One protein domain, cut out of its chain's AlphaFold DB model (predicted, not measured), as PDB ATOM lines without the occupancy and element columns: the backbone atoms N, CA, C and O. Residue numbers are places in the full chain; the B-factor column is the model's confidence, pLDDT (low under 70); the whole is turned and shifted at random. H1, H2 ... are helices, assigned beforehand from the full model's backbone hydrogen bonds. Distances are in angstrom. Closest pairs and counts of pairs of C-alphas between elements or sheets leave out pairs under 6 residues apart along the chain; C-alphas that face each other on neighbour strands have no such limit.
ATOM      1  N   ALA A  36     -32.736  76.700 -44.869       60.34
ATOM      2  CA  ALA A  36     -32.266  75.357 -45.214       60.34
ATOM      3  C   ALA A  36     -33.128  74.644 -46.277       60.34
ATOM      4  O   ALA A  36     -32.600  73.956 -47.146       60.34
ATOM      5  N   ALA A  37     -34.450  74.828 -46.248       72.81
ATOM      6  CA  ALA A  37     -35.355  74.254 -47.237       72.81
ATOM      7  C   ALA A  37     -35.270  74.987 -48.586       72.81
ATOM      8  O   ALA A  37     -35.381  74.350 -49.632       72.81
ATOM      9  N   ARG A  38     -35.027  76.306 -48.591       73.75
ATOM     10  CA  ARG A  38     -34.807  77.059 -49.837       73.75
ATOM     11  C   ARG A  38     -33.496  76.659 -50.511       73.75
ATOM     12  O   ARG A  38     -33.498  76.418 -51.713       73.75
ATOM     13  N   ASP A  39     -32.419  76.519 -49.739       76.25
ATOM     14  CA  ASP A  39     -31.116  76.080 -50.254       76.25
ATOM     15  C   ASP A  39     -31.195  74.661 -50.835       76.25
ATOM     16  O   ASP A  39     -30.669  74.396 -51.916       76.25
ATOM     17  N   GLN A  40     -31.925  73.761 -50.171       79.06
ATOM     18  CA  GLN A  40     -32.162  72.407 -50.668       79.06
ATOM     19  C   GLN A  40     -32.969  72.400 -51.976       79.06
ATOM     20  O   GLN A  40     -32.595  71.703 -52.921       79.06
ATOM     21  N   VAL A  41     -34.049  73.183 -52.061       79.81
ATOM     22  CA  VAL A  41     -34.843  73.323 -53.295       79.81
ATOM     23  C   VAL A  41     -33.988  73.910 -54.416       79.81
ATOM     24  O   VAL A  41     -34.044  73.436 -55.549       79.81
ATOM     25  N   GLN A  42     -33.153  74.903 -54.115       81.94
ATOM     26  CA  GLN A  42     -32.286  75.513 -55.113       81.94
ATOM     27  C   GLN A  42     -31.211  74.535 -55.607       81.94
ATOM     28  O   GLN A  42     -30.985  74.451 -56.812       81.94
ATOM     29  N   ALA A  43     -30.626  73.726 -54.722       81.56
ATOM     30  CA  ALA A  43     -29.708  72.654 -55.107       81.56
ATOM     31  C   ALA A  43     -30.382  71.612 -56.021       81.56
ATOM     32  O   ALA A  43     -29.798  71.223 -57.031       81.56
ATOM     33  N   GLN A  44     -31.625  71.217 -55.727       80.50
ATOM     34  CA  GLN A  44     -32.402  70.297 -56.572       80.50
ATOM     35  C   GLN A  44     -32.714  70.887 -57.956       80.50
ATOM     36  O   GLN A  44     -32.678  70.173 -58.956       80.50
ATOM     37  N   LEU A  45     -32.998  72.190 -58.036       80.94
ATOM     38  CA  LEU A  45     -33.220  72.878 -59.310       80.94
ATOM     39  C   LEU A  45     -31.936  72.978 -60.139       80.94
ATOM     40  O   LEU A  45     -31.984  72.803 -61.356       80.94
ATOM     41  N   VAL A  46     -30.795  73.232 -59.494       83.75
ATOM     42  CA  VAL A  46     -29.484  73.244 -60.160       83.75
ATOM     43  C   VAL A  46     -29.151  71.856 -60.707       83.75
ATOM     44  O   VAL A  46     -28.799  71.737 -61.878       83.75
ATOM     45  N   ASP A  47     -29.340  70.811 -59.906       82.06
ATOM     46  CA  ASP A  47     -29.177  69.408 -60.307       82.06
ATOM     47  C   ASP A  47     -30.080  69.047 -61.514       82.06
ATOM     48  O   ASP A  47     -29.626  68.566 -62.559       82.06
ATOM     49  N   ALA A  48     -31.374  69.374 -61.438       78.12
ATOM     50  CA  ALA A  48     -32.336  69.197 -62.532       78.12
ATOM     51  C   ALA A  48     -31.932  69.943 -63.819       78.12
ATOM     52  O   ALA A  48     -32.004  69.398 -64.930       78.12
ATOM     53  N   TRP A  49     -31.463  71.188 -63.684       82.75
ATOM     54  CA  TRP A  49     -30.957  71.978 -64.800       82.75
ATOM     55  C   TRP A  49     -29.721  71.321 -65.429       82.75
ATOM     56  O   TRP A  49     -29.688  71.169 -66.651       82.75
ATOM     57  N   LEU A  50     -28.748  70.854 -64.645       81.62
ATOM     58  CA  LEU A  50     -27.543  70.193 -65.166       81.62
ATOM     59  C   LEU A  50     -27.863  68.911 -65.944       81.62
ATOM     60  O   LEU A  50     -27.338  68.695 -67.042       81.62
ATOM     61  N   ARG A  51     -28.776  68.092 -65.422       74.19
ATOM     62  CA  ARG A  51     -29.197  66.836 -66.062       74.19
ATOM     63  C   ARG A  51     -30.142  67.038 -67.245       74.19
ATOM     64  O   ARG A  51     -30.391  66.101 -68.001       74.19
ATOM     65  N   GLY A  52     -30.661  68.251 -67.432       70.06
ATOM     66  CA  GLY A  52     -31.643  68.531 -68.475       70.06
ATOM     67  C   GLY A  52     -32.938  67.763 -68.266       70.06
ATOM     68  O   GLY A  52     -33.525  67.307 -69.239       70.06
ATOM     69  N   VAL A  53     -33.323  67.576 -67.005       67.44
ATOM     70  CA  VAL A  53     -34.546  66.899 -66.582       67.44
ATOM     71  C   VAL A  53     -35.254  67.875 -65.649       67.44
ATOM     72  O   VAL A  53     -34.924  67.938 -64.468       67.44
ATOM     73  N   SER A  54     -36.214  68.660 -66.137       60.62
ATOM     74  CA  SER A  54     -37.226  69.175 -65.207       60.62
ATOM     75  C   SER A  54     -38.080  67.978 -64.764       60.62
ATOM     76  O   SER A  54     -38.413  67.100 -65.561       60.62
ATOM     77  N   ALA A  55     -38.308  67.844 -63.456       45.72
ATOM     78  CA  ALA A  55     -38.309  66.514 -62.841       45.72
ATOM     79  C   ALA A  55     -39.526  65.599 -63.092       45.72
ATOM     80  O   ALA A  55     -39.376  64.395 -62.918       45.72
ATOM     81  N   ALA A  56     -40.700  66.080 -63.502       49.47
ATOM     82  CA  ALA A  56     -41.870  65.199 -63.679       49.47
ATOM     83  C   ALA A  56     -42.424  65.195 -65.114       49.47
ATOM     84  O   ALA A  56     -42.780  64.138 -65.636       49.47
ATOM     85  N   ASP A  57     -42.424  66.352 -65.775       49.41
ATOM     86  CA  ASP A  57     -43.233  66.562 -66.980       49.41
ATOM     87  C   ASP A  57     -42.598  66.014 -68.259       49.41
ATOM     88  O   ASP A  57     -43.299  65.504 -69.135       49.41
ATOM     89  N   GLU A  58     -41.268  66.053 -68.388       48.94
ATOM     90  CA  GLU A  58     -40.620  65.598 -69.625       48.94
ATOM     91  C   GLU A  58     -40.777  64.094 -69.852       48.94
ATOM     92  O   GLU A  58     -40.931  63.668 -70.989       48.94
ATOM     93  N   LYS A  59     -40.784  63.272 -68.796       46.91
ATOM     94  CA  LYS A  59     -40.864  61.810 -68.947       46.91
ATOM     95  C   LYS A  59     -42.281  61.324 -69.284       46.91
ATOM     96  O   LYS A  59     -42.422  60.266 -69.888       46.91
ATOM     97  N   GLN A  60     -43.304  62.092 -68.905       52.72
ATOM     98  CA  GLN A  60     -44.699  61.854 -69.291       52.72
ATOM     99  C   GLN A  60     -45.013  62.402 -70.692       52.72
ATOM    100  O   GLN A  60     -45.834  61.825 -71.398       52.72
ATOM    101  N   THR A  61     -44.348  63.487 -71.099       51.97
ATOM    102  CA  THR A  61     -44.655  64.214 -72.344       51.97
ATOM    103  C   THR A  61     -43.775  63.780 -73.523       51.97
ATOM    104  O   THR A  61     -44.233  63.764 -74.662       51.97
ATOM    105  N   TYR A  62     -42.524  63.387 -73.265       53.28
ATOM    106  CA  TYR A  62     -41.527  63.017 -74.271       53.28
ATOM    107  C   TYR A  62     -40.877  61.672 -73.905       53.28
ATOM    108  O   TYR A  62     -39.785  61.637 -73.331       53.28
ATOM    109  N   PRO A  63     -41.536  60.539 -74.219       56.78
ATOM    110  CA  PRO A  63     -41.002  59.206 -73.930       56.78
ATOM    111  C   PRO A  63     -39.652  58.943 -74.622       56.78
ATOM    112  O   PRO A  63     -38.851  58.158 -74.114       56.78
ATOM    113  N   SER A  64     -39.362  59.639 -75.727       59.84
ATOM    114  CA  SER A  64     -38.014  59.779 -76.278       59.84
ATOM    115  C   SER A  64     -37.459  61.178 -75.957       59.84
ATOM    116  O   SER A  64     -37.983  62.181 -76.448       59.84
ATOM    117  N   PRO A  65     -36.401  61.297 -75.135       61.59
ATOM    118  CA  PRO A  65     -35.748  62.583 -74.942       61.59
ATOM    119  C   PRO A  65     -35.177  63.099 -76.274       61.59
ATOM    120  O   PRO A  65     -34.723  62.290 -77.086       61.59
ATOM    121  N   PRO A  66     -35.130  64.423 -76.499       64.81
ATOM    122  CA  PRO A  66     -34.571  64.971 -77.730       64.81
ATOM    123  C   PRO A  66     -33.100  64.572 -77.916       64.81
ATOM    124  O   PRO A  66     -32.328  64.587 -76.954       64.81
ATOM    125  N   GLU A  67     -32.682  64.279 -79.151       68.25
ATOM    126  CA  GLU A  67     -31.324  63.802 -79.486       68.25
ATOM    127  C   GLU A  67     -30.204  64.720 -78.957       68.25
ATOM    128  O   GLU A  67     -29.131  64.279 -78.545       68.25
ATOM    129  N   TYR A  68     -30.476  66.021 -78.883       72.69
ATOM    130  CA  TYR A  68     -29.544  67.048 -78.421       72.69
ATOM    131  C   TYR A  68     -29.467  67.194 -76.891       72.69
ATOM    132  O   TYR A  68     -28.707  68.029 -76.393       72.69
ATOM    133  N   ARG A  69     -30.199  66.393 -76.105       72.31
ATOM    134  CA  ARG A  69     -30.197  66.492 -74.632       72.31
ATOM    135  C   ARG A  69     -28.799  66.326 -74.035       72.31
ATOM    136  O   ARG A  69     -28.413  67.091 -73.151       72.31
ATOM    137  N   ARG A  70     -28.008  65.383 -74.560       73.94
ATOM    138  CA  ARG A  70     -26.613  65.175 -74.135       73.94
ATOM    139  C   ARG A  70     -25.749  66.410 -74.407       73.94
ATOM    140  O   ARG A  70     -24.967  66.816 -73.554       73.94
ATOM    141  N   PHE A  71     -25.925  67.035 -75.571       76.69
ATOM    142  CA  PHE A  71     -25.220  68.263 -75.942       76.69
ATOM    143  C   PHE A  71     -25.586  69.443 -75.034       76.69
ATOM    144  O   PHE A  71     -24.707  70.174 -74.576       76.69
ATOM    145  N   ILE A  72     -26.871  69.595 -74.711       76.75
ATOM    146  CA  ILE A  72     -27.343  70.621 -73.777       76.75
ATOM    147  C   ILE A  72     -26.737  70.410 -72.385       76.75
ATOM    148  O   ILE A  72     -26.224  71.366 -71.808       76.75
ATOM    149  N   SER A  73     -26.744  69.180 -71.863       76.81
ATOM    150  CA  SER A  73     -26.151  68.876 -70.553       76.81
ATOM    151  C   SER A  73     -24.649  69.197 -70.518       76.81
ATOM    152  O   SER A  73     -24.195  69.901 -69.616       76.81
ATOM    153  N   MET A  74     -23.890  68.822 -71.558       80.12
ATOM    154  CA  MET A  74     -22.471  69.191 -71.670       80.12
ATOM    155  C   MET A  74     -22.256  70.711 -71.673       80.12
ATOM    156  O   MET A  74     -21.380  71.211 -70.965       80.12
ATOM    157  N   ARG A  75     -23.076  71.472 -72.413       83.31
ATOM    158  CA  ARG A  75     -22.992  72.941 -72.446       83.31
ATOM    159  C   ARG A  75     -23.301  73.566 -71.083       83.31
ATOM    160  O   ARG A  75     -22.614  74.500 -70.675       83.31
ATOM    161  N   ARG A  76     -24.301  73.049 -70.364       86.31
ATOM    162  CA  ARG A  76     -24.663  73.506 -69.011       86.31
ATOM    163  C   ARG A  76     -23.551  73.224 -68.007       86.31
ATOM    164  O   ARG A  76     -23.169  74.120 -67.263       86.31
ATOM    165  N   CYS A  77     -22.960  72.033 -68.064       85.31
ATOM    166  CA  CYS A  77     -21.792  71.691 -67.259       85.31
ATOM    167  C   CYS A  77     -20.583  72.580 -67.565       85.31
ATOM    168  O   CYS A  77     -19.902  73.023 -66.643       85.31
ATOM    169  N   HIS A  78     -20.326  72.887 -68.837       86.88
ATOM    170  CA  HIS A  78     -19.275  73.830 -69.211       86.88
ATOM    171  C   HIS A  78     -19.536  75.225 -68.625       86.88
ATOM    172  O   HIS A  78     -18.665  75.788 -67.968       86.88
ATOM    173  N   TYR A  79     -20.758  75.745 -68.777       85.69
ATOM    174  CA  TYR A  79     -21.147  77.042 -68.222       85.69
ATOM    175  C   TYR A  79     -21.012  77.098 -66.692       85.69
ATOM    176  O   TYR A  79     -20.439  78.053 -66.170       85.69
ATOM    177  N   ALA A  80     -21.477  76.066 -65.980       86.75
ATOM    178  CA  ALA A  80     -21.408  75.986 -64.519       86.75
ATOM    179  C   ALA A  80     -19.967  75.940 -63.993       86.75
ATOM    180  O   ALA A  80     -19.664  76.522 -62.956       86.75
ATOM    181  N   ARG A  81     -19.055  75.287 -64.724       84.69
ATOM    182  CA  ARG A  81     -17.624  75.268 -64.382       84.69
ATOM    183  C   ARG A  81     -16.957  76.629 -64.578       84.69
ATOM    184  O   ARG A  81     -16.058  76.962 -63.817       84.69
ATOM    185  N   LEU A  82     -17.390  77.406 -65.575       86.25
ATOM    186  CA  LEU A  82     -16.892  78.767 -65.806       86.25
ATOM    187  C   LEU A  82     -17.448  79.787 -64.801       86.25
ATOM    188  O   LEU A  82     -16.817  80.815 -64.574       86.25
ATOM    189  N   HIS A  83     -18.597  79.497 -64.185       83.06
ATOM    190  CA  HIS A  83     -19.268  80.374 -63.221       83.06
ATOM    191  C   HIS A  83     -19.492  79.645 -61.887       83.06
ATOM    192  O   HIS A  83     -20.632  79.332 -61.534       83.06
ATOM    193  N   PRO A  84     -18.415  79.326 -61.147       79.00
ATOM    194  CA  PRO A  84     -18.527  78.533 -59.934       79.00
ATOM    195  C   PRO A  84     -19.203  79.327 -58.811       79.00
ATOM    196  O   PRO A  84     -18.661  80.310 -58.306       79.00
ATOM    197  N   ASP A  85     -20.358  78.846 -58.356       82.25
ATOM    198  CA  ASP A  85     -20.954  79.255 -57.084       82.25
ATOM    199  C   ASP A  85     -20.604  78.215 -56.015       82.25
ATOM    200  O   ASP A  85     -20.944  77.034 -56.143       82.25
ATOM    201  N   ARG A  86     -19.942  78.659 -54.936       82.88
ATOM    202  CA  ARG A  86     -19.524  77.804 -53.813       82.88
ATOM    203  C   ARG A  86     -20.676  76.966 -53.258       82.88
ATOM    204  O   ARG A  86     -20.432  75.822 -52.887       82.88
ATOM    205  N   ARG A  87     -21.909  77.485 -53.270       82.81
ATOM    206  CA  ARG A  87     -23.105  76.794 -52.754       82.81
ATOM    207  C   ARG A  87     -23.460  75.529 -53.534       82.81
ATOM    208  O   ARG A  87     -24.000  74.597 -52.951       82.81
ATOM    209  N   TYR A  88     -23.130  75.473 -54.825       83.00
ATOM    210  CA  TYR A  88     -23.506  74.364 -55.713       83.00
ATOM    211  C   TYR A  88     -22.310  73.570 -56.235       83.00
ATOM    212  O   TYR A  88     -22.489  72.659 -57.036       83.00
ATOM    213  N   THR A  89     -21.096  73.868 -55.766       84.12
ATOM    214  CA  THR A  89     -19.872  73.142 -56.152       84.12
ATOM    215  C   THR A  89     -20.000  71.628 -55.990       84.12
ATOM    216  O   THR A  89     -19.592  70.896 -56.887       84.12
ATOM    217  N   GLY A  90     -20.620  71.154 -54.903       83.81
ATOM    218  CA  GLY A  90     -20.869  69.726 -54.682       83.81
ATOM    219  C   GLY A  90     -21.805  69.102 -55.724       83.81
ATOM    220  O   GLY A  90     -21.514  68.024 -56.233       83.81
ATOM    221  N   VAL A  91     -22.881  69.808 -56.094       83.50
ATOM    222  CA  VAL A  91     -23.838  69.372 -57.129       83.50
ATOM    223  C   VAL A  91     -23.158  69.344 -58.502       83.50
ATOM    224  O   VAL A  91     -23.160  68.328 -59.188       83.50
ATOM    225  N   VAL A  92     -22.462  70.426 -58.865       85.38
ATOM    226  CA  VAL A  92     -21.713  70.515 -60.129       85.38
ATOM    227  C   VAL A  92     -20.643  69.421 -60.219       85.38
ATOM    228  O   VAL A  92     -20.476  68.823 -61.279       85.38
ATOM    229  N   ALA A  93     -19.928  69.121 -59.132       83.81
ATOM    230  CA  ALA A  93     -18.939  68.046 -59.109       83.81
ATOM    231  C   ALA A  93     -19.579  66.658 -59.294       83.81
ATOM    232  O   ALA A  93     -19.054  65.847 -60.059       83.81
ATOM    233  N   ALA A  94     -20.718  66.401 -58.644       82.12
ATOM    234  CA  ALA A  94     -21.431  65.130 -58.736       82.12
ATOM    235  C   ALA A  94     -21.977  64.860 -60.150       82.12
ATOM    236  O   ALA A  94     -21.759  63.774 -60.692       82.12
ATOM    237  N   ASP A  95     -22.624  65.853 -60.768       81.06
ATOM    238  CA  ASP A  95     -23.303  65.681 -62.058       81.06
ATOM    239  C   ASP A  95     -22.377  65.879 -63.257       81.06
ATOM    240  O   ASP A  95     -22.439  65.139 -64.240       81.06
ATOM    241  N   CYS A  96     -21.464  66.850 -63.185       80.88
ATOM    242  CA  CYS A  96     -20.552  67.128 -64.288       80.88
ATOM    243  C   CYS A  96     -19.269  66.296 -64.228       80.88
ATOM    244  O   CYS A  96     -18.541  66.270 -65.220       80.88
ATOM    245  N   GLY A  97     -18.956  65.631 -63.113       67.06
ATOM    246  CA  GLY A  97     -17.734  64.832 -62.951       67.06
ATOM    247  C   GLY A  97     -17.668  63.582 -63.835       67.06
ATOM    248  O   GLY A  97     -16.578  63.108 -64.130       67.06
ATOM    249  N   LYS A  98     -18.813  63.076 -64.314       55.78
ATOM    250  CA  LYS A  98     -18.901  61.837 -65.115       55.78
ATOM    251  C   LYS A  98     -19.009  62.047 -66.630       55.78
ATOM    252  O   LYS A  98     -19.022  61.076 -67.374       55.78
TER     253      LYS A  98
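AT A GLANCE: This is residues 36 to 98 of the 101 residues of an uncharacterized protein of Burkholderia gladioli (UniProt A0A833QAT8). H1 and H3 make a V, H1 meeting H3 with its last residues, 49 to 51, and H4 folds back from H3 to pack on both. Residues 56 to 64, with short H2, stick out. The printed part has 63 residues, 46 of them in four named helices, H1 to H4 in that order along the chain; the class is all helix, and the whole is only just compact, close to loose, with a radius of gyration of the C-alphas of 12.4 A and spans of 34 by 26 by 16 A.

HOW THE PARTS SIT: At H1, residues 36 to 51, see residues 49 to 51 alone touch H3, residues 69 to 82, at a steep 54 degrees; closest C-alphas Leu 50 and Ser 73, 5.7 A. H4, residues 86 to 96, touches H1, closest C-alphas Asp 47 and Val 91, 6.2 A, and forms a hairpin with H3, closest C-alphas Cys 77 and Cys 96, 5.6 A. H2, residues 57 to 61, is apart from them. O i to N i+4 pairs are all within hydrogen-bond range in H1, H2 and H3, 5 of 7 in H4.

IN THESE COORDINATES: Find C-alpha 36 at (-32.266, 75.357, -45.214), where H1 begins, 22.7 A long from first to last C-alpha; H3 spans 20.1 A; H4 ends at C-alpha 96 at (-20.552, 67.128, -64.288).

THE WHOLE: The printed part has no cut and no long link; pLDDT is under 70 at residues 36, 53 to 67 and 97 to 98.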